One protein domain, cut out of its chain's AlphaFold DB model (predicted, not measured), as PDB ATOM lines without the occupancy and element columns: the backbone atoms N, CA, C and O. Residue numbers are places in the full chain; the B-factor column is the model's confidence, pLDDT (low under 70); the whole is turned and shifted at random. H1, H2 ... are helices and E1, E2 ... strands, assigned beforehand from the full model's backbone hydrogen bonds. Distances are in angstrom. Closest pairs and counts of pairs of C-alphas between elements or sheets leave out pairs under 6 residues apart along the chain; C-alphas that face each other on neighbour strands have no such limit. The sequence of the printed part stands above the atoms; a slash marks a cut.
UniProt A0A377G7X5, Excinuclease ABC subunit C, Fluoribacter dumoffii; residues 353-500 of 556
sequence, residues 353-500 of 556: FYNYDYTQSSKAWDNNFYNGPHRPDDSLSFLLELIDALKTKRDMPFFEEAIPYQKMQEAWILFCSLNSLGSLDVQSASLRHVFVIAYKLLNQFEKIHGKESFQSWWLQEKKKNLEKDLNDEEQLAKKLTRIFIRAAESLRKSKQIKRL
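What this domain is: This is residues 353 to 500 of the 556 residues of the protein "Excinuclease ABC subunit C" of Fluoribacter dumoffii (UniProt A0A377G7X5). One long helix, H5, forms the core; H3 crosses it near its middle, H2 packs across its first part, and H1 meets it with one end. The small hairpin E2 and E3 sits at the far end of H1, E1 packs on the later part of H5, and residues 459 to 466, mostly from H4, stick out. The printed part has 148 residues with three named strands and five named helices, in the order E1 H1 E2 E3 H2 H3 H4 H5; the sheet E2 - E3 is antiparallel and the class is mostly helix. The whole is compact, with a radius of gyration of the C-alphas of 15.6 A, and spans 48 by 36 by 32 A.

Where its parts are: Find C-alpha 396 at (-18.346, -38.020, 71.787), where E2, residues 396 to 398, begins; E3 follows at residues 401 to 403. Before them look for E1, residues 371 to 374, and H1, residues 379 to 392, 19.8 A long. After them come H2, residues 405 to 418, 19.7 A, H3, residues 431 to 449, 26.5 A, and H4, residues 454 to 464, 15.6 A. H5, residues 472 to 500, runs 41.4 A from C-alpha 472 at (-4.447, -32.804, 74.460) to C-alpha 500 at (-14.234, -60.280, 45.114).

How they stand to each other: Start at the hairpin E2 and E3, where N 396 and O 403 are 3.0 A apart and N 403 and O 396 are 2.8 A apart, both within hydrogen-bond range. The closest C-alphas of H1 and E2 are those of Ala 389 and Met 396, 5.7 A apart. H1 touches H5, the hub, with residues 379 to 383 alone, closest at the C-alphas of Leu 380 and Ala 487, 4.3 A, at a steep tilt of 56 degrees, opposite ways. H2 touches H5 at 76 degrees, about perpendicular, closest at the C-alphas of Phe 415 and Ala 477, 4.6 A. H3 touches H5 at 84 degrees, about perpendicular, closest at the C-alphas of Ala 438 and Phe 484, 4.8 A. H4 is close but not clearly touching H5, at 8.0 A between the C-alphas of Phe 454 and Arg 486. Every O i to N i+4 pair is within hydrogen-bond range in H1, H2, H3 and H5; in H4, 5 of 7 are.

The domain as a whole: The C-alphas of Asn 367 and Asp 469 are the two farthest apart, at 48.4 A. The printed part has no cut, and its long link is H2 to H3, with 12 residues between them. Look for low confidence at residues 399 to 400, under 70; the mean pLDDT of the printed part is 89.6.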
ATOM      1  N   PHE A 353     -23.314 -53.318  58.033       93.44
ATOM      2  CA  PHE A 353     -23.565 -52.757  56.720       93.44
ATOM      3  C   PHE A 353     -24.317 -51.445  56.893       93.44
ATOM      4  O   PHE A 353     -25.278 -51.367  57.652       93.44
ATOM      5  N   TYR A 354     -23.862 -50.412  56.201       94.19
ATOM      6  CA  TYR A 354     -24.460 -49.090  56.236       94.19
ATOM      7  C   TYR A 354     -25.467 -48.905  55.102       94.19
ATOM      8  O   TYR A 354     -25.377 -49.558  54.055       94.19
ATOM      9  N   ASN A 355     -26.404 -47.987  55.295       93.88
ATOM     10  CA  ASN A 355     -27.249 -47.480  54.219       93.88
ATOM     11  C   ASN A 355     -26.463 -46.561  53.262       93.88
ATOM     12  O   ASN A 355     -25.252 -46.363  53.411       93.88
ATOM     13  N   TYR A 356     -27.126 -46.040  52.227       91.12
ATOM     14  CA  TYR A 356     -26.497 -45.258  51.151       91.12
ATOM     15  C   TYR A 356     -25.653 -44.068  51.640       91.12
ATOM     16  O   TYR A 356     -24.574 -43.806  51.101       91.12
ATOM     17  N   ASP A 357     -26.145 -43.360  52.648       90.06
ATOM     18  CA  ASP A 357     -25.583 -42.137  53.215       90.06
ATOM     19  C   ASP A 357     -24.785 -42.373  54.508       90.06
ATOM     20  O   ASP A 357     -24.190 -41.425  55.004       90.06
ATOM     21  N   TYR A 358     -24.670 -43.620  54.985       93.00
ATOM     22  CA  TYR A 358     -23.926 -44.008  56.195       93.00
ATOM     23  C   TYR A 358     -24.481 -43.419  57.502       93.00
ATOM     24  O   TYR A 358     -23.747 -43.286  58.479       93.00
ATOM     25  N   THR A 359     -25.776 -43.101  57.539       89.06
ATOM     26  CA  THR A 359     -26.469 -42.599  58.739       89.06
ATOM     27  C   THR A 359     -27.035 -43.718  59.606       89.06
ATOM     28  O   THR A 359     -27.181 -43.557  60.814       89.06
ATOM     29  N   GLN A 360     -27.322 -44.878  59.012       91.69
ATOM     30  CA  GLN A 360     -27.855 -46.043  59.712       91.69
ATOM     31  C   GLN A 360     -27.034 -47.288  59.387       91.69
ATOM     32  O   GLN A 360     -26.440 -47.402  58.311       91.69
ATOM     33  N   SER A 361     -27.032 -48.254  60.309       93.12
ATOM     34  CA  SER A 361     -26.368 -49.543  60.114       93.12
ATOM     35  C   SER A 361     -27.271 -50.719  60.476       93.12
ATOM     36  O   SER A 361     -28.129 -50.617  61.350       93.12
ATOM     37  N   SER A 362     -27.045 -51.847  59.810       92.38
ATOM     38  CA  SER A 362     -27.695 -53.127  60.065       92.38
ATOM     39  C   SER A 362     -26.654 -54.241  60.129       92.38
ATOM     40  O   SER A 362     -25.566 -54.144  59.556       92.38
ATOM     41  N   LYS A 363     -26.986 -55.326  60.833       90.69
ATOM     42  CA  LYS A 363     -26.209 -56.577  60.794       90.69
ATOM     43  C   LYS A 363     -26.539 -57.420  59.559       90.69
ATOM     44  O   LYS A 363     -25.762 -58.307  59.216       90.69
ATOM     45  N   ALA A 364     -27.678 -57.157  58.921       87.50
ATOM     46  CA  ALA A 364     -28.102 -57.825  57.702       87.50
ATOM     47  C   ALA A 364     -27.634 -57.041  56.473       87.50
ATOM     48  O   ALA A 364     -27.638 -55.810  56.470       87.50
ATOM     49  N   TRP A 365     -27.232 -57.776  55.437       87.75
ATOM     50  CA  TRP A 365     -26.953 -57.215  54.124       87.75
ATOM     51  C   TRP A 365     -28.202 -57.314  53.249       87.75
ATOM     52  O   TRP A 365     -28.668 -58.420  52.976       87.75
ATOM     53  N   ASP A 366     -28.723 -56.170  52.807       86.12
ATOM     54  CA  ASP A 366     -29.909 -56.077  51.954       86.12
ATOM     55  C   ASP A 366     -29.849 -54.843  51.026       86.12
ATOM     56  O   ASP A 366     -28.822 -54.161  50.926       86.12
ATOM     57  N   ASN A 367     -30.949 -54.562  50.320       87.25
ATOM     58  CA  ASN A 367     -31.055 -53.442  49.379       87.25
ATOM     59  C   ASN A 367     -31.007 -52.057  50.048       87.25
ATOM     60  O   ASN A 367     -30.675 -51.080  49.379       87.25
ATOM     61  N   ASN A 368     -31.308 -51.961  51.344       91.25
ATOM     62  CA  ASN A 368     -31.234 -50.724  52.115       91.25
ATOM     63  C   ASN A 368     -29.853 -50.566  52.760       91.25
ATOM     64  O   ASN A 368     -29.290 -49.474  52.732       91.25
ATOM     65  N   PHE A 369     -29.277 -51.654  53.275       92.44
ATOM     66  CA  PHE A 369     -28.002 -51.711  53.988       92.44
ATOM     67  C   PHE A 369     -26.957 -52.484  53.191       92.44
ATOM     68  O   PHE A 369     -26.556 -53.590  53.548       92.44
ATOM     69  N   TYR A 370     -26.481 -51.893  52.097       89.00
ATOM     70  CA  TYR A 370     -25.512 -52.537  51.214       89.00
ATOM     71  C   TYR A 370     -24.076 -52.054  51.403       89.00
ATOM     72  O   TYR A 370     -23.164 -52.668  50.848       89.00
ATOM     73  N   ASN A 371     -23.807 -50.975  52.144       91.12
ATOM     74  CA  ASN A 371     -22.459 -50.436  52.356       91.12
ATOM     75  C   ASN A 371     -21.690 -51.195  53.446       91.12
ATOM     76  O   ASN A 371     -21.581 -50.769  54.588       91.12
ATOM     77  N   GLY A 372     -21.118 -52.335  53.073       90.44
ATOM     78  CA  GLY A 372     -20.235 -53.131  53.921       90.44
ATOM     79  C   GLY A 372     -19.529 -54.221  53.120       90.44
ATOM     80  O   GLY A 372     -19.557 -54.188  51.896       90.44
ATOM     81  N   PRO A 373     -18.887 -55.205  53.745       92.38
ATOM     82  CA  PRO A 373     -18.878 -55.486  55.179       92.38
ATOM     83  C   PRO A 373     -17.836 -54.664  55.960       92.38
ATOM     84  O   PRO A 373     -16.667 -54.587  55.567       92.38
ATOM     85  N   HIS A 374     -18.238 -54.134  57.118       91.44
ATOM     86  CA  HIS A 374     -17.355 -53.505  58.110       91.44
ATOM     87  C   HIS A 374     -17.390 -54.268  59.439       91.44
ATOM     88  O   HIS A 374     -18.310 -55.046  59.693       91.44
ATOM     89  N   ARG A 375     -16.371 -54.077  60.283       86.81
ATOM     90  CA  ARG A 375     -16.406 -54.574  61.667       86.81
ATOM     91  C   ARG A 375     -17.041 -53.500  62.557       86.81
ATOM     92  O   ARG A 375     -16.755 -52.329  62.318       86.81
ATOM     93  N   PRO A 376     -17.834 -53.872  63.575       79.62
ATOM     94  CA  PRO A 376     -18.192 -52.940  64.634       79.62
ATOM     95  C   PRO A 376     -16.924 -52.392  65.288       79.62
ATOM     96  O   PRO A 376     -15.924 -53.110  65.397       79.62
ATOM     97  N   ASP A 377     -16.981 -51.130  65.700       82.12
ATOM     98  CA  ASP A 377     -15.903 -50.440  66.415       82.12
ATOM     99  C   ASP A 377     -14.588 -50.351  65.614       82.12
ATOM    100  O   ASP A 377     -13.480 -50.406  66.160       82.12
ATOM    101  N   ASP A 378     -14.695 -50.242  64.287       86.25
ATOM    102  CA  ASP A 378     -13.559 -49.965  63.415       86.25
ATOM    103  C   ASP A 378     -13.352 -48.456  63.206       86.25
ATOM    104  O   ASP A 378     -14.114 -47.607  63.659       86.25
ATOM    105  N   SER A 379     -12.271 -48.075  62.521       90.44
ATOM    106  CA  SER A 379     -11.975 -46.653  62.305       90.44
ATOM    107  C   SER A 379     -13.026 -45.918  61.469       90.44
ATOM    108  O   SER A 379     -13.091 -44.697  61.566       90.44
ATOM    109  N   LEU A 380     -13.842 -46.622  60.675       93.94
ATOM    110  CA  LEU A 380     -14.956 -46.000  59.967       93.94
ATOM    111  C   LEU A 380     -16.083 -45.661  60.945       93.94
ATOM    112  O   LEU A 380     -16.563 -44.535  60.904       93.94
ATOM    113  N   SER A 381     -16.462 -46.570  61.848       91.31
ATOM    114  CA  SER A 381     -17.501 -46.264  62.842       91.31
ATOM    115  C   SER A 381     -17.093 -45.104  63.755       91.31
ATOM    116  O   SER A 381     -17.903 -44.219  63.999       91.31
ATOM    117  N   PHE A 382     -15.820 -45.039  64.174       91.38
ATOM    118  CA  PHE A 382     -15.298 -43.888  64.924       91.38
ATOM    119  C   PHE A 382     -15.350 -42.581  64.129       91.38
ATOM    120  O   PHE A 382     -15.646 -41.536  64.699       91.38
ATOM    121  N   LEU A 383     -15.049 -42.620  62.826       94.44
ATOM    122  CA  LEU A 383     -15.140 -41.437  61.972       94.44
ATOM    123  C   LEU A 383     -16.591 -40.958  61.840       94.44
ATOM    124  O   LEU A 383     -16.838 -39.762  61.927       94.44
ATOM    125  N   LEU A 384     -17.540 -41.872  61.634       94.25
ATOM    126  CA  LEU A 384     -18.959 -41.527  61.527       94.25
ATOM    127  C   LEU A 384     -19.482 -40.902  62.826       94.25
ATOM    128  O   LEU A 384     -20.101 -39.846  62.775       94.25
ATOM    129  N   GLU A 385     -19.149 -41.504  63.969       92.69
ATOM    130  CA  GLU A 385     -19.513 -41.004  65.299       92.69
ATOM    131  C   GLU A 385     -18.907 -39.620  65.582       92.69
ATOM    132  O   GLU A 385     -19.592 -38.737  66.085       92.69
ATOM    133  N   LEU A 386     -17.645 -39.397  65.199       93.06
ATOM    134  CA  LEU A 386     -16.995 -38.092  65.317       93.06
ATOM    135  C   LEU A 386     -17.719 -37.018  64.495       93.06
ATOM    136  O   LEU A 386     -17.956 -35.918  64.988       93.06
ATOM    137  N   ILE A 387     -18.034 -37.313  63.231       94.25
ATOM    138  CA  ILE A 387     -18.699 -36.347  62.349       94.25
ATOM    139  C   ILE A 387     -20.112 -36.046  62.850       94.25
ATOM    140  O   ILE A 387     -20.512 -34.885  62.844       94.25
ATOM    141  N   ASP A 388     -20.848 -37.060  63.305       93.12
ATOM    142  CA  ASP A 388     -22.160 -36.864  63.921       93.12
ATOM    143  C   ASP A 388     -22.067 -36.003  65.188       93.12
ATOM    144  O   ASP A 388     -22.813 -35.033  65.325       93.12
ATOM    145  N   ALA A 389     -21.104 -36.285  66.069       93.38
ATOM    146  CA  ALA A 389     -20.916 -35.534  67.305       93.38
ATOM    147  C   ALA A 389     -20.563 -34.060  67.047       93.38
ATOM    148  O   ALA A 389     -21.130 -33.159  67.670       93.38
ATOM    149  N   LEU A 390     -19.687 -33.798  66.070       93.50
ATOM    150  CA  LEU A 390     -19.347 -32.440  65.641       93.50
ATOM    151  C   LEU A 390     -20.563 -31.707  65.061       93.50
ATOM    152  O   LEU A 390     -20.774 -30.538  65.384       93.50
ATOM    153  N   LYS A 391     -21.388 -32.375  64.246       93.19
ATOM    154  CA  LYS A 391     -22.596 -31.782  63.648       93.19
ATOM    155  C   LYS A 391     -23.696 -31.485  64.662       93.19
ATOM    156  O   LYS A 391     -24.361 -30.459  64.590       93.19
ATOM    157  N   THR A 392     -23.887 -32.385  65.617       93.38
ATOM    158  CA  THR A 392     -24.929 -32.265  66.648       93.38
ATOM    159  C   THR A 392     -24.464 -31.485  67.877       93.38
ATOM    160  O   THR A 392     -25.262 -31.226  68.773       93.38
ATOM    161  N   LYS A 393     -23.192 -31.063  67.903       94.88
ATOM    162  CA  LYS A 393     -22.553 -30.315  68.993       94.88
ATOM    163  C   LYS A 393     -22.638 -31.026  70.347       94.88
ATOM    164  O   LYS A 393     -22.837 -30.390  71.379       94.88
ATOM    165  N   ARG A 394     -22.496 -32.351  70.330       94.81
ATOM    166  CA  ARG A 394     -22.523 -33.207  71.524       94.81
ATOM    167  C   ARG A 394     -21.138 -33.740  71.852       94.81
ATOM    168  O   ARG A 394     -20.263 -33.816  70.986       94.81
ATOM    169  N   ASP A 395     -20.983 -34.191  73.086       92.38
ATOM    170  CA  ASP A 395     -19.798 -34.927  73.501       92.38
ATOM    171  C   ASP A 395     -19.754 -36.300  72.815       92.38
ATOM    172  O   ASP A 395     -20.783 -36.953  72.584       92.38
ATOM    173  N   MET A 396     -18.548 -36.740  72.458       89.69
ATOM    174  CA  MET A 396     -18.346 -38.020  71.787       89.69
ATOM    175  C   MET A 396     -17.990 -39.093  72.816       89.69
ATOM    176  O   MET A 396     -16.974 -38.955  73.502       89.69
ATOM    177  N   PRO A 397     -18.748 -40.196  72.904       83.44
ATOM    178  CA  PRO A 397     -18.354 -41.327  73.728       83.44
ATOM    179  C   PRO A 397     -17.049 -41.935  73.194       83.44
ATOM    180  O   PRO A 397     -16.955 -42.328  72.028       83.44
ATOM    181  N   PHE A 398     -16.023 -42.031  74.044       76.31
ATOM    182  CA  PHE A 398     -14.717 -42.570  73.672       76.31
ATOM    183  C   PHE A 398     -14.185 -43.551  74.731       76.31
ATOM    184  O   PHE A 398     -13.493 -43.191  75.678       76.31
ATOM    185  N   PHE A 399     -14.458 -44.842  74.523       69.19
ATOM    186  CA  PHE A 399     -14.227 -45.899  75.518       69.19
ATOM    187  C   PHE A 399     -14.989 -45.646  76.827       69.19
ATOM    188  O   PHE A 399     -16.203 -45.813  76.842       69.19
ATOM    189  N   GLU A 400     -14.284 -45.318  77.910       63.91
ATOM    190  CA  GLU A 400     -14.843 -45.169  79.262       63.91
ATOM    191  C   GLU A 400     -15.091 -43.692  79.625       63.91
ATOM    192  O   GLU A 400     -15.726 -43.419  80.637       63.91
ATOM    193  N   GLU A 401     -14.654 -42.749  78.781       75.25
ATOM    194  CA  GLU A 401     -14.783 -41.304  79.001       75.25
ATOM    195  C   GLU A 401     -15.367 -40.610  77.761       75.25
ATOM    196  O   GLU A 401     -15.200 -41.066  76.627       75.25
ATOM    197  N   ALA A 402     -16.077 -39.500  77.960       86.25
ATOM    198  CA  ALA A 402     -16.578 -38.678  76.864       86.25
ATOM    199  C   ALA A 402     -15.545 -37.605  76.494       86.25
ATOM    200  O   ALA A 402     -14.947 -36.988  77.373       86.25
ATOM    201  N   ILE A 403     -15.340 -37.367  75.198       88.31
ATOM    202  CA  ILE A 403     -14.544 -36.232  74.721       88.31
ATOM    203  C   ILE A 403     -15.485 -35.028  74.596       88.31
ATOM    204  O   ILE A 403     -16.426 -35.104  73.798       88.31
ATOM    205  N   PRO A 404     -15.236 -33.924  75.329       93.62
ATOM    206  CA  PRO A 404     -16.067 -32.732  75.247       93.62
ATOM    207  C   PRO A 404     -16.117 -32.151  73.833       93.62
ATOM    208  O   PRO A 404     -15.091 -32.090  73.145       93.62
ATOM    209  N   TYR A 405     -17.284 -31.655  73.420       93.62
ATOM    210  CA  TYR A 405     -17.477 -31.030  72.107       93.62
ATOM    211  C   TYR A 405     -16.450 -29.923  71.813       93.62
ATOM    212  O   TYR A 405     -15.874 -29.902  70.726       93.62
ATOM    213  N   GLN A 406     -16.170 -29.046  72.784       93.44
ATOM    214  CA  GLN A 406     -15.215 -27.940  72.621       93.44
ATOM    215  C   GLN A 406     -13.812 -28.444  72.254       93.44
ATOM    216  O   GLN A 406     -13.254 -28.023  71.241       93.44
ATOM    217  N   LYS A 407     -13.299 -29.443  72.987       92.25
ATOM    218  CA  LYS A 407     -12.006 -30.080  72.684       92.25
ATOM    219  C   LYS A 407     -11.989 -30.718  71.295       92.25
ATOM    220  O   LYS A 407     -10.993 -30.635  70.579       92.25
ATOM    221  N   MET A 408     -13.088 -31.356  70.881       92.56
ATOM    222  CA  MET A 408     -13.186 -31.920  69.530       92.56
ATOM    223  C   MET A 408     -13.188 -30.847  68.445       92.56
ATOM    224  O   MET A 408     -12.573 -31.047  67.398       92.56
ATOM    225  N   GLN A 409     -13.866 -29.723  68.678       93.38
ATOM    226  CA  GLN A 409     -13.918 -28.608  67.739       93.38
ATOM    227  C   GLN A 409     -12.531 -27.978  67.551       93.38
ATOM    228  O   GLN A 409     -12.109 -27.752  66.416       93.38
ATOM    229  N   GLU A 410     -11.789 -27.762  68.636       93.31
ATOM    230  CA  GLU A 410     -10.410 -27.258  68.596       93.31
ATOM    231  C   GLU A 410      -9.476 -28.236  67.871       93.31
ATOM    232  O   GLU A 410      -8.769 -27.858  66.930       93.31
ATOM    233  N   ALA A 411      -9.546 -29.523  68.219       93.44
ATOM    234  CA  ALA A 411      -8.779 -30.564  67.543       93.44
ATOM    235  C   ALA A 411      -9.142 -30.701  66.054       93.44
ATOM    236  O   ALA A 411      -8.271 -31.013  65.242       93.44
ATOM    237  N   TRP A 412     -10.399 -30.456  65.668       93.62
ATOM    238  CA  TRP A 412     -10.833 -30.438  64.269       93.62
ATOM    239  C   TRP A 412     -10.190 -29.289  63.487       93.62
ATOM    240  O   TRP A 412      -9.701 -29.502  62.374       93.62
ATOM    241  N   ILE A 413     -10.147 -28.087  64.068       93.00
ATOM    242  CA  ILE A 413      -9.496 -26.915  63.464       93.00
ATOM    243  C   ILE A 413      -8.000 -27.191  63.273       93.00
ATOM    244  O   ILE A 413      -7.469 -27.012  62.172       93.00
ATOM    245  N   LEU A 414      -7.334 -27.709  64.310       93.94
ATOM    246  CA  LEU A 414      -5.929 -28.112  64.241       93.94
ATOM    247  C   LEU A 414      -5.707 -29.201  63.188       93.94
ATOM    248  O   LEU A 414      -4.796 -29.090  62.373       93.94
ATOM    249  N   PHE A 415      -6.561 -30.223  63.140       95.06
ATOM    250  CA  PHE A 415      -6.514 -31.275  62.123       95.06
ATOM    251  C   PHE A 415      -6.607 -30.702  60.702       95.06
ATOM    252  O   PHE A 415      -5.834 -31.110  59.828       95.06
ATOM    253  N   CYS A 416      -7.508 -29.747  60.464       93.56
ATOM    254  CA  CYS A 416      -7.652 -29.105  59.160       93.56
ATOM    255  C   CYS A 416      -6.403 -28.300  58.778       93.56
ATOM    256  O   CYS A 416      -5.941 -28.402  57.638       93.56
ATOM    257  N   SER A 417      -5.829 -27.563  59.733       93.12
ATOM    258  CA  SER A 417      -4.580 -26.812  59.555       93.12
ATOM    259  C   SER A 417      -3.399 -27.740  59.234       93.12
ATOM    260  O   SER A 417      -2.763 -27.601  58.186       93.12
ATOM    261  N   LEU A 418      -3.183 -28.771  60.061       91.81
ATOM    262  CA  LEU A 418      -2.089 -29.742  59.933       91.81
ATOM    263  C   LEU A 418      -2.087 -30.490  58.595       91.81
ATOM    264  O   LEU A 418      -1.031 -30.903  58.122       91.81
ATOM    265  N   ASN A 419      -3.259 -30.687  57.993       93.06
ATOM    266  CA  ASN A 419      -3.414 -31.435  56.748       93.06
ATOM    267  C   ASN A 419      -3.709 -30.541  55.529       93.06
ATOM    268  O   ASN A 419      -4.082 -31.050  54.467       93.06
ATOM    269  N   SER A 420      -3.566 -29.217  55.671       91.94
ATOM    270  CA  SER A 420      -3.803 -28.237  54.601       91.94
ATOM    271  C   SER A 420      -5.181 -28.402  53.934       91.94
ATOM    272  O   SER A 420      -5.303 -28.437  52.705       91.94
ATOM    273  N   LEU A 421      -6.228 -28.563  54.750       87.25
ATOM    274  CA  LEU A 421      -7.612 -28.759  54.295       87.25
ATOM    275  C   LEU A 421      -8.416 -27.450  54.199       87.25
ATOM    276  O   LEU A 421      -9.543 -27.476  53.711       87.25
ATOM    277  N   GLY A 422      -7.839 -26.318  54.613       81.69
ATOM    278  CA  GLY A 422      -8.542 -25.033  54.704       81.69
ATOM    279  C   GLY A 422      -9.569 -25.007  55.843       81.69
ATOM    280  O   GLY A 422      -9.577 -25.889  56.703       81.69
ATOM    281  N   SER A 423     -10.446 -24.001  55.857       74.88
ATOM    282  CA  SER A 423     -11.557 -23.895  56.814       74.88
ATOM    283  C   SER A 423     -12.703 -24.828  56.412       74.88
ATOM    284  O   SER A 423     -13.730 -24.394  55.886       74.88
ATOM    285  N   LEU A 424     -12.504 -26.131  56.600       82.81
ATOM    286  CA  LEU A 424     -13.530 -27.126  56.323       82.81
ATOM    287  C   LEU A 424     -14.655 -27.021  57.358       82.81
ATOM    288  O   LEU A 424     -14.497 -27.437  58.510       82.81
ATOM    289  N   ASP A 425     -15.803 -26.511  56.919       86.38
ATOM    290  CA  ASP A 425     -17.010 -26.492  57.734       86.38
ATOM    291  C   ASP A 425     -17.614 -27.900  57.842       86.38
ATOM    292  O   ASP A 425     -18.260 -28.415  56.927       86.38
ATOM    293  N   VAL A 426     -17.400 -28.537  58.993       86.50
ATOM    294  CA  VAL A 426     -17.928 -29.874  59.286       86.50
ATOM    295  C   VAL A 426     -19.457 -29.900  59.385       86.50
ATOM    296  O   VAL A 426     -20.054 -30.950  59.146       86.50
ATOM    297  N   GLN A 427     -20.096 -28.760  59.682       85.69
ATOM    298  CA  GLN A 427     -21.550 -28.667  59.845       85.69
ATOM    299  C   GLN A 427     -22.266 -28.917  58.515       85.69
ATOM    300  O   GLN A 427     -23.190 -29.729  58.439       85.69
ATOM    301  N   SER A 428     -21.778 -28.292  57.443       85.81
ATOM    302  CA  SER A 428     -22.320 -28.445  56.089       85.81
ATOM    303  C   SER A 428     -21.694 -29.595  55.286       85.81
ATOM    304  O   SER A 428     -22.251 -30.018  54.269       85.81
ATOM    305  N   ALA A 429     -20.566 -30.163  55.731       87.00
ATOM    306  CA  ALA A 429     -19.874 -31.220  54.997       87.00
ATOM    307  C   ALA A 429     -20.714 -32.505  54.861       87.00
ATOM    308  O   ALA A 429     -21.098 -33.152  55.840       87.00
ATOM    309  N   SER A 430     -20.942 -32.955  53.625       90.50
ATOM    310  CA  SER A 430     -21.510 -34.288  53.381       90.50
ATOM    311  C   SER A 430     -20.517 -35.395  53.759       90.50
ATOM    312  O   SER A 430     -19.304 -35.240  53.597       90.50
ATOM    313  N   LEU A 431     -21.010 -36.568  54.175       92.12
ATOM    314  CA  LEU A 431     -20.142 -37.719  54.475       92.12
ATOM    315  C   LEU A 431     -19.312 -38.166  53.262       92.12
ATOM    316  O   LEU A 431     -18.181 -38.623  53.411       92.12
ATOM    317  N   ARG A 432     -19.808 -37.948  52.038       90.94
ATOM    318  CA  ARG A 432     -19.012 -38.169  50.821       90.94
ATOM    319  C   ARG A 432     -17.799 -37.258  50.754       90.94
ATOM    320  O   ARG A 432     -16.720 -37.737  50.420       90.94
ATOM    321  N   HIS A 433     -17.970 -35.976  51.071       91.81
ATOM    322  CA  HIS A 433     -16.862 -35.028  51.105       91.81
ATOM    323  C   HIS A 433     -15.830 -35.429  52.172       91.81
ATOM    324  O   HIS A 433     -14.636 -35.481  51.883       91.81
ATOM    325  N   VAL A 434     -16.292 -35.851  53.354       94.12
ATOM    326  CA  VAL A 434     -15.427 -36.404  54.413       94.12
ATOM    327  C   VAL A 434     -14.638 -37.621  53.913       94.12
ATOM    328  O   VAL A 434     -13.426 -37.705  54.115       94.12
ATOM    329  N   PHE A 435     -15.278 -38.554  53.202       95.31
ATOM    330  CA  PHE A 435     -14.578 -39.711  52.637       95.31
ATOM    331  C   PHE A 435     -13.570 -39.322  51.553       95.31
ATOM    332  O   PHE A 435     -12.498 -39.920  51.493       95.31
ATOM    333  N   VAL A 436     -13.867 -38.323  50.716       94.94
ATOM    334  CA  VAL A 436     -12.911 -37.800  49.723       94.94
ATOM    335  C   VAL A 436     -11.652 -37.277  50.416       94.94
ATOM    336  O   VAL A 436     -10.545 -37.617  49.996       94.94
ATOM    337  N   ILE A 437     -11.809 -36.536  51.513       95.38
ATOM    338  CA  ILE A 437     -10.684 -36.081  52.339       95.38
ATOM    339  C   ILE A 437      -9.915 -37.277  52.899       95.38
ATOM    340  O   ILE A 437      -8.699 -37.344  52.744       95.38
ATOM    341  N   ALA A 438     -10.608 -38.259  53.476       96.62
ATOM    342  CA  ALA A 438      -9.975 -39.462  54.012       96.62
ATOM    343  C   ALA A 438      -9.122 -40.192  52.952       96.62
ATOM    344  O   ALA A 438      -7.983 -40.573  53.223       96.62
ATOM    345  N   TYR A 439      -9.623 -40.325  51.717       96.88
ATOM    346  CA  TYR A 439      -8.856 -40.887  50.601       96.88
ATOM    347  C   TYR A 439      -7.685 -39.997  50.164       96.88
ATOM    348  O   TYR A 439      -6.630 -40.529  49.820       96.88
ATOM    349  N   LYS A 440      -7.833 -38.666  50.182       96.12
ATOM    350  CA  LYS A 440      -6.734 -37.729  49.896       96.12
ATOM    351  C   LYS A 440      -5.589 -37.925  50.892       96.12
ATOM    352  O   LYS A 440      -4.448 -38.078  50.457       96.12
ATOM    353  N   LEU A 441      -5.903 -38.007  52.185       96.62
ATOM    354  CA  LEU A 441      -4.922 -38.243  53.250       96.62
ATOM    355  C   LEU A 441      -4.258 -39.614  53.119       96.62
ATOM    356  O   LEU A 441      -3.036 -39.710  53.193       96.62
ATOM    357  N   LEU A 442      -5.034 -40.667  52.847       96.06
ATOM    358  CA  LEU A 442      -4.480 -41.996  52.581       96.06
ATOM    359  C   LEU A 442      -3.519 -41.972  51.384       96.06
ATOM    360  O   LEU A 442      -2.422 -42.508  51.472       96.06
ATOM    361  N   ASN A 443      -3.890 -41.321  50.280       95.25
ATOM    362  CA  ASN A 443      -3.033 -41.234  49.097       95.25
ATOM    363  C   ASN A 443      -1.751 -40.429  49.362       95.25
ATOM    364  O   ASN A 443      -0.693 -40.795  48.854       95.25
ATOM    365  N   GLN A 444      -1.825 -39.339  50.133       95.06
ATOM    366  CA  GLN A 444      -0.643 -38.580  50.560       95.06
ATOM    367  C   GLN A 444       0.274 -39.440  51.436       95.06
ATOM    368  O   GLN A 444       1.471 -39.517  51.173       95.06
ATOM    369  N   PHE A 445      -0.298 -40.152  52.408       95.31
ATOM    370  CA  PHE A 445       0.433 -41.084  53.258       95.31
ATOM    371  C   PHE A 445       1.133 -42.176  52.433       95.31
ATOM    372  O   PHE A 445       2.333 -42.396  52.586       95.31
ATOM    373  N   GLU A 446       0.415 -42.827  51.512       94.50
ATOM    374  CA  GLU A 446       0.957 -43.919  50.695       94.50
ATOM    375  C   GLU A 446       2.032 -43.458  49.701       94.50
ATOM    376  O   GLU A 446       2.897 -44.255  49.336       94.50
ATOM    377  N   LYS A 447       2.021 -42.187  49.275       94.81
ATOM    378  CA  LYS A 447       3.110 -41.608  48.468       94.81
ATOM    379  C   LYS A 447       4.421 -41.512  49.249       94.81
ATOM    380  O   LYS A 447       5.477 -41.691  48.658       94.81
ATOM    381  N   ILE A 448       4.347 -41.233  50.549       93.94
ATOM    382  CA  ILE A 448       5.521 -41.034  51.410       93.94
ATOM    383  C   ILE A 448       6.012 -42.372  51.974       93.94
ATOM    384  O   ILE A 448       7.202 -42.668  51.945       93.94
ATOM    385  N   HIS A 449       5.095 -43.192  52.488       92.62
ATOM    386  CA  HIS A 449       5.423 -44.399  53.251       92.62
ATOM    387  C   HIS A 449       5.193 -45.703  52.479       92.62
ATOM    388  O   HIS A 449       5.403 -46.787  53.026       92.62
ATOM    389  N   GLY A 450       4.740 -45.626  51.228       89.94
ATOM    390  CA  GLY A 450       4.350 -46.782  50.429       89.94
ATOM    391  C   GLY A 450       2.915 -47.245  50.695       89.94
ATOM    392  O   GLY A 450       2.292 -46.915  51.705       89.94
ATOM    393  N   LYS A 451       2.367 -48.023  49.760       86.56
ATOM    394  CA  LYS A 451       0.998 -48.547  49.862       86.56
ATOM    395  C   LYS A 451       0.859 -49.535  51.017       86.56
ATOM    396  O   LYS A 451       1.720 -50.389  51.203       86.56
ATOM    397  N   GLU A 452      -0.262 -49.451  51.734       79.75
ATOM    398  CA  GLU A 452      -0.653 -50.398  52.798       79.75
ATOM    399  C   GLU A 452       0.353 -50.535  53.957       79.75
ATOM    400  O   GLU A 452       0.343 -51.519  54.698       79.75
ATOM    401  N   SER A 453       1.218 -49.538  54.148       86.50
ATOM    402  CA  SER A 453       2.257 -49.546  55.181       86.50
ATOM    403  C   SER A 453       1.810 -48.923  56.506       86.50
ATOM    404  O   SER A 453       2.576 -48.936  57.474       86.50
ATOM    405  N   PHE A 454       0.575 -48.412  56.589       88.12
ATOM    406  CA  PHE A 454       0.103 -47.622  57.728       88.12
ATOM    407  C   PHE A 454       0.247 -48.361  59.059       88.12
ATOM    408  O   PHE A 454       0.777 -47.816  60.024       88.12
ATOM    409  N   GLN A 455      -0.163 -49.631  59.119       83.62
ATOM    410  CA  GLN A 455      -0.098 -50.410  60.357       83.62
ATOM    411  C   GLN A 455       1.347 -50.656  60.820       83.62
ATOM    412  O   GLN A 455       1.638 -50.543  62.011       83.62
ATOM    413  N   SER A 456       2.251 -51.005  59.898       85.06
ATOM    414  CA  SER A 456       3.671 -51.205  60.215       85.06
ATOM    415  C   SER A 456       4.346 -49.903  60.624       85.06
ATOM    416  O   SER A 456       5.087 -49.888  61.605       85.06
ATOM    417  N   TRP A 457       4.041 -48.816  59.917       90.69
ATOM    418  CA  TRP A 457       4.524 -47.478  60.223       90.69
ATOM    419  C   TRP A 457       4.060 -47.039  61.615       90.69
ATOM    420  O   TRP A 457       4.881 -46.692  62.458       90.69
ATOM    421  N   TRP A 458       2.769 -47.184  61.921       85.75
ATOM    422  CA  TRP A 458       2.202 -46.795  63.211       85.75
ATOM    423  C   TRP A 458       2.822 -47.562  64.387       85.75
ATOM    424  O   TRP A 458       3.079 -46.994  65.448       85.75
ATOM    425  N   LEU A 459       3.109 -48.856  64.213       85.00
ATOM    426  CA  LEU A 459       3.785 -49.662  65.235       85.00
ATOM    427  C   LEU A 459       5.221 -49.199  65.512       85.00
ATOM    428  O   LEU A 459       5.702 -49.377  66.632       85.00
ATOM    429  N   GLN A 460       5.910 -48.653  64.511       85.38
ATOM    430  CA  GLN A 460       7.233 -48.059  64.683       85.38
ATOM    431  C   GLN A 460       7.118 -46.684  65.339       85.38
ATOM    432  O   GLN A 460       7.832 -46.409  66.300       85.38
ATOM    433  N   GLU A 461       6.173 -45.864  64.885       84.31
ATOM    434  CA  GLU A 461       5.982 -44.503  65.377       84.31
ATOM    435  C   GLU A 461       5.570 -44.470  66.848       84.31
ATOM    436  O   GLU A 461       6.160 -43.751  67.652       84.31
ATOM    437  N   LYS A 462       4.657 -45.362  67.247       81.50
ATOM    438  CA  LYS A 462       4.232 -45.511  68.643       81.50
ATOM    439  C   LYS A 462       5.398 -45.797  69.598       81.50
ATOM    440  O   LYS A 462       5.329 -45.421  70.760       81.50
ATOM    441  N   LYS A 463       6.470 -46.455  69.140       83.38
ATOM    442  CA  LYS A 463       7.645 -46.740  69.986       83.38
ATOM    443  C   LYS A 463       8.494 -45.506  70.267       83.38
ATOM    444  O   LYS A 463       9.226 -45.511  71.248       83.38
ATOM    445  N   LYS A 464       8.415 -44.480  69.418       82.00
ATOM    446  CA  LYS A 464       9.217 -43.262  69.555       82.00
ATOM    447  C   LYS A 464       8.663 -42.302  70.615       82.00
ATOM    448  O   LYS A 464       9.371 -41.383  70.993       82.00
ATOM    449  N   ASN A 465       7.430 -42.511  71.101       76.00
ATOM    450  CA  ASN A 465       6.768 -41.690  72.132       76.00
ATOM    451  C   ASN A 465       6.752 -40.169  71.854       76.00
ATOM    452  O   ASN A 465       6.596 -39.377  72.775       76.00
ATOM    453  N   LEU A 466       6.829 -39.759  70.583       74.50
ATOM    454  CA  LEU A 466       6.922 -38.352  70.161       74.50
ATOM    455  C   LEU A 466       5.656 -37.517  70.434       74.50
ATOM    456  O   LEU A 466       5.668 -36.309  70.238       74.50
ATOM    457  N   GLU A 467       4.545 -38.149  70.829       74.94
ATOM    458  CA  GLU A 467       3.275 -37.467  71.126       74.94
ATOM    459  C   GLU A 467       3.125 -37.102  72.616       74.94
ATOM    460  O   GLU A 467       2.141 -36.466  72.966       74.94
ATOM    461  N   LYS A 468       4.066 -37.493  73.493       74.19
ATOM    462  CA  LYS A 468       3.922 -37.337  74.954       74.19
ATOM    463  C   LYS A 468       3.970 -35.879  75.427       74.19
ATOM    464  O   LYS A 468       3.346 -35.565  76.435       74.19
ATOM    465  N   ASP A 469       4.687 -35.027  74.702       80.00
ATOM    466  CA  ASP A 469       4.915 -33.625  75.075       80.00
ATOM    467  C   ASP A 469       3.940 -32.654  74.381       80.00
ATOM    468  O   ASP A 469       4.037 -31.444  74.559       80.00
ATOM    469  N   LEU A 470       3.008 -33.174  73.574       83.06
ATOM    470  CA  LEU A 470       1.971 -32.384  72.906       83.06
ATOM    471  C   LEU A 470       0.803 -32.128  73.862       83.06
ATOM    472  O   LEU A 470       0.505 -32.977  74.706       83.06
ATOM    473  N   ASN A 471       0.092 -31.017  73.676       87.50
ATOM    474  CA  ASN A 471      -1.165 -30.792  74.395       87.50
ATOM    475  C   ASN A 471      -2.266 -31.773  73.934       87.50
ATOM    476  O   ASN A 471      -2.133 -32.464  72.914       87.50
ATOM    477  N   ASP A 472      -3.349 -31.862  74.707       83.38
ATOM    478  CA  ASP A 472      -4.447 -32.804  74.460       83.38
ATOM    479  C   ASP A 472      -5.051 -32.630  73.054       83.38
ATOM    480  O   ASP A 472      -5.351 -33.613  72.365       83.38
ATOM    481  N   GLU A 473      -5.203 -31.386  72.606       86.38
ATOM    482  CA  GLU A 473      -5.837 -31.010  71.344       86.38
ATOM    483  C   GLU A 473      -4.971 -31.401  70.135       86.38
ATOM    484  O   GLU A 473      -5.478 -31.935  69.147       86.38
ATOM    485  N   GLU A 474      -3.651 -31.225  70.218       87.62
ATOM    486  CA  GLU A 474      -2.678 -31.651  69.209       87.62
ATOM    487  C   GLU A 474      -2.581 -33.176  69.125       87.62
ATOM    488  O   GLU A 474      -2.540 -33.745  68.022       87.62
ATOM    489  N   GLN A 475      -2.582 -33.864  70.273       87.81
ATOM    490  CA  GLN A 475      -2.644 -35.326  70.310       87.81
ATOM    491  C   GLN A 475      -3.928 -35.827  69.641       87.81
ATOM    492  O   GLN A 475      -3.891 -36.768  68.829       87.81
ATOM    493  N   LEU A 476      -5.060 -35.180  69.935       88.56
ATOM    494  CA  LEU A 476      -6.349 -35.503  69.340       88.56
ATOM    495  C   LEU A 476      -6.352 -35.213  67.834       88.56
ATOM    496  O   LEU A 476      -6.727 -36.095  67.066       88.56
ATOM    497  N   ALA A 477      -5.831 -34.075  67.375       92.25
ATOM    498  CA  ALA A 477      -5.727 -33.738  65.954       92.25
ATOM    499  C   ALA A 477      -4.886 -34.764  65.168       92.25
ATOM    500  O   ALA A 477      -5.310 -35.265  64.120       92.25
ATOM    501  N   LYS A 478      -3.732 -35.192  65.704       91.31
ATOM    502  CA  LYS A 478      -2.929 -36.285  65.111       91.31
ATOM    503  C   LYS A 478      -3.678 -37.617  65.111       91.31
ATOM    504  O   LYS A 478      -3.527 -38.443  64.206       91.31
ATOM    505  N   LYS A 479      -4.493 -37.875  66.135       90.75
ATOM    506  CA  LYS A 479      -5.379 -39.046  66.195       90.75
ATOM    507  C   LYS A 479      -6.473 -38.987  65.132       90.75
ATOM    508  O   LYS A 479      -6.719 -40.018  64.509       90.75
ATOM    509  N   LEU A 480      -7.040 -37.813  64.852       92.94
ATOM    510  CA  LEU A 480      -7.997 -37.616  63.762       92.94
ATOM    511  C   LEU A 480      -7.379 -37.980  62.410       92.94
ATOM    512  O   LEU A 480      -7.951 -38.800  61.694       92.94
ATOM    513  N   THR A 481      -6.163 -37.511  62.107       94.38
ATOM    514  CA  THR A 481      -5.448 -37.900  60.875       94.38
ATOM    515  C   THR A 481      -5.346 -39.419  60.728       94.38
ATOM    516  O   THR A 481      -5.674 -39.980  59.679       94.38
ATOM    517  N   ARG A 482      -4.967 -40.119  61.804       93.44
ATOM    518  CA  ARG A 482      -4.887 -41.590  61.823       93.44
ATOM    519  C   ARG A 482      -6.255 -42.245  61.615       93.44
ATOM    520  O   ARG A 482      -6.343 -43.238  60.895       93.44
ATOM    521  N   ILE A 483      -7.311 -41.715  62.233       93.69
ATOM    522  CA  ILE A 483      -8.684 -42.215  62.074       93.69
ATOM    523  C   ILE A 483      -9.133 -42.077  60.618       93.69
ATOM    524  O   ILE A 483      -9.595 -43.063  60.050       93.69
ATOM    525  N   PHE A 484      -8.925 -40.918  59.988       96.25
ATOM    526  CA  PHE A 484      -9.275 -40.687  58.584       96.25
ATOM    527  C   PHE A 484      -8.554 -41.659  57.645       96.25
ATOM    528  O   PHE A 484      -9.200 -42.321  56.830       96.25
ATOM    529  N   ILE A 485      -7.233 -41.808  57.788       95.81
ATOM    530  CA  ILE A 485      -6.448 -42.729  56.951       95.81
ATOM    531  C   ILE A 485      -6.963 -44.170  57.108       95.81
ATOM    532  O   ILE A 485      -7.241 -44.848  56.117       95.81
ATOM    533  N   ARG A 486      -7.176 -44.631  58.348       94.50
ATOM    534  CA  ARG A 486      -7.674 -45.989  58.619       94.50
ATOM    535  C   ARG A 486      -9.123 -46.200  58.173       94.50
ATOM    536  O   ARG A 486      -9.470 -47.299  57.740       94.50
ATOM    537  N   ALA A 487      -9.972 -45.178  58.257       95.25
ATOM    538  CA  ALA A 487     -11.336 -45.225  57.741       95.25
ATOM    539  C   ALA A 487     -11.334 -45.375  56.212       95.25
ATOM    540  O   ALA A 487     -12.052 -46.221  55.677       95.25
ATOM    541  N   ALA A 488     -10.462 -44.642  55.508       96.19
ATOM    542  CA  ALA A 488     -10.266 -44.807  54.069       96.19
ATOM    543  C   ALA A 488      -9.750 -46.212  53.711       96.19
ATOM    544  O   ALA A 488     -10.246 -46.815  52.755       96.19
ATOM    545  N   GLU A 489      -8.826 -46.784  54.493       93.38
ATOM    546  CA  GLU A 489      -8.403 -48.181  54.321       93.38
ATOM    547  C   GLU A 489      -9.563 -49.168  54.526       93.38
ATOM    548  O   GLU A 489      -9.711 -50.097  53.726       93.38
ATOM    549  N   SER A 490     -10.409 -48.960  55.544       92.56
ATOM    550  CA  SER A 490     -11.595 -49.795  55.798       92.56
ATOM    551  C   SER A 490     -12.594 -49.718  54.637       92.56
ATOM    552  O   SER A 490     -13.006 -50.753  54.104       92.56
ATOM    553  N   LEU A 491     -12.905 -48.512  54.148       94.06
ATOM    554  CA  LEU A 491     -13.762 -48.292  52.975       94.06
ATOM    555  C   LEU A 491     -13.188 -48.953  51.714       94.06
ATOM    556  O   LEU A 491     -13.912 -49.633  50.981       94.06
ATOM    557  N   ARG A 492     -11.884 -48.788  51.457       93.25
ATOM    558  CA  ARG A 492     -11.194 -49.399  50.311       93.25
ATOM    559  C   ARG A 492     -11.257 -50.920  50.384       93.25
ATOM    560  O   ARG A 492     -11.598 -51.566  49.392       93.25
ATOM    561  N   LYS A 493     -10.977 -51.486  51.561       91.69
ATOM    562  CA  LYS A 493     -11.032 -52.927  51.816       91.69
ATOM    563  C   LYS A 493     -12.446 -53.477  51.624       91.69
ATOM    564  O   LYS A 493     -12.601 -54.486  50.946       91.69
ATOM    565  N   SER A 494     -13.461 -52.806  52.162       92.06
ATOM    566  CA  SER A 494     -14.875 -53.172  52.006       92.06
ATOM    567  C   SER A 494     -15.276 -53.234  50.527       92.06
ATOM    568  O   SER A 494     -15.753 -54.266  50.052       92.06
ATOM    569  N   LYS A 495     -14.933 -52.203  49.735       91.50
ATOM    570  CA  LYS A 495     -15.144 -52.204  48.273       91.50
ATOM    571  C   LYS A 495     -14.420 -53.353  47.569       91.50
ATOM    572  O   LYS A 495     -14.979 -53.962  46.661       91.50
ATOM    573  N   GLN A 496     -13.178 -53.645  47.956       90.62
ATOM    574  CA  GLN A 496     -12.419 -54.761  47.389       90.62
ATOM    575  C   GLN A 496     -13.062 -56.111  47.724       90.62
ATOM    576  O   GLN A 496     -13.202 -56.936  46.830       90.62
ATOM    577  N   ILE A 497     -13.506 -56.317  48.966       90.06
ATOM    578  CA  ILE A 497     -14.197 -57.541  49.390       90.06
ATOM    579  C   ILE A 497     -15.501 -57.726  48.614       90.06
ATOM    580  O   ILE A 497     -15.702 -58.802  48.061       90.06
ATOM    581  N   LYS A 498     -16.339 -56.687  48.484       87.31
ATOM    582  CA  LYS A 498     -17.555 -56.756  47.652       87.31
ATOM    583  C   LYS A 498     -17.246 -57.150  46.209       87.31
ATOM    584  O   LYS A 498     -17.942 -57.975  45.633       87.31
ATOM    585  N   ARG A 499     -16.204 -56.549  45.620       85.06
ATOM    586  CA  ARG A 499     -15.782 -56.874  44.252       85.06
ATOM    587  C   ARG A 499     -15.378 -58.337  44.124       85.06
ATOM    588  O   ARG A 499     -15.774 -58.943  43.146       85.06
ATOM    589  N   LEU A 500     -14.626 -58.868  45.093       83.38
ATOM    590  CA  LEU A 500     -14.234 -60.280  45.114       83.38
ATOM    591  C   LEU A 500     -15.441 -61.208  45.309       83.38
ATOM    592  O   LEU A 500     -15.499 -62.254  44.676       83.38
TER     593      LEU A 500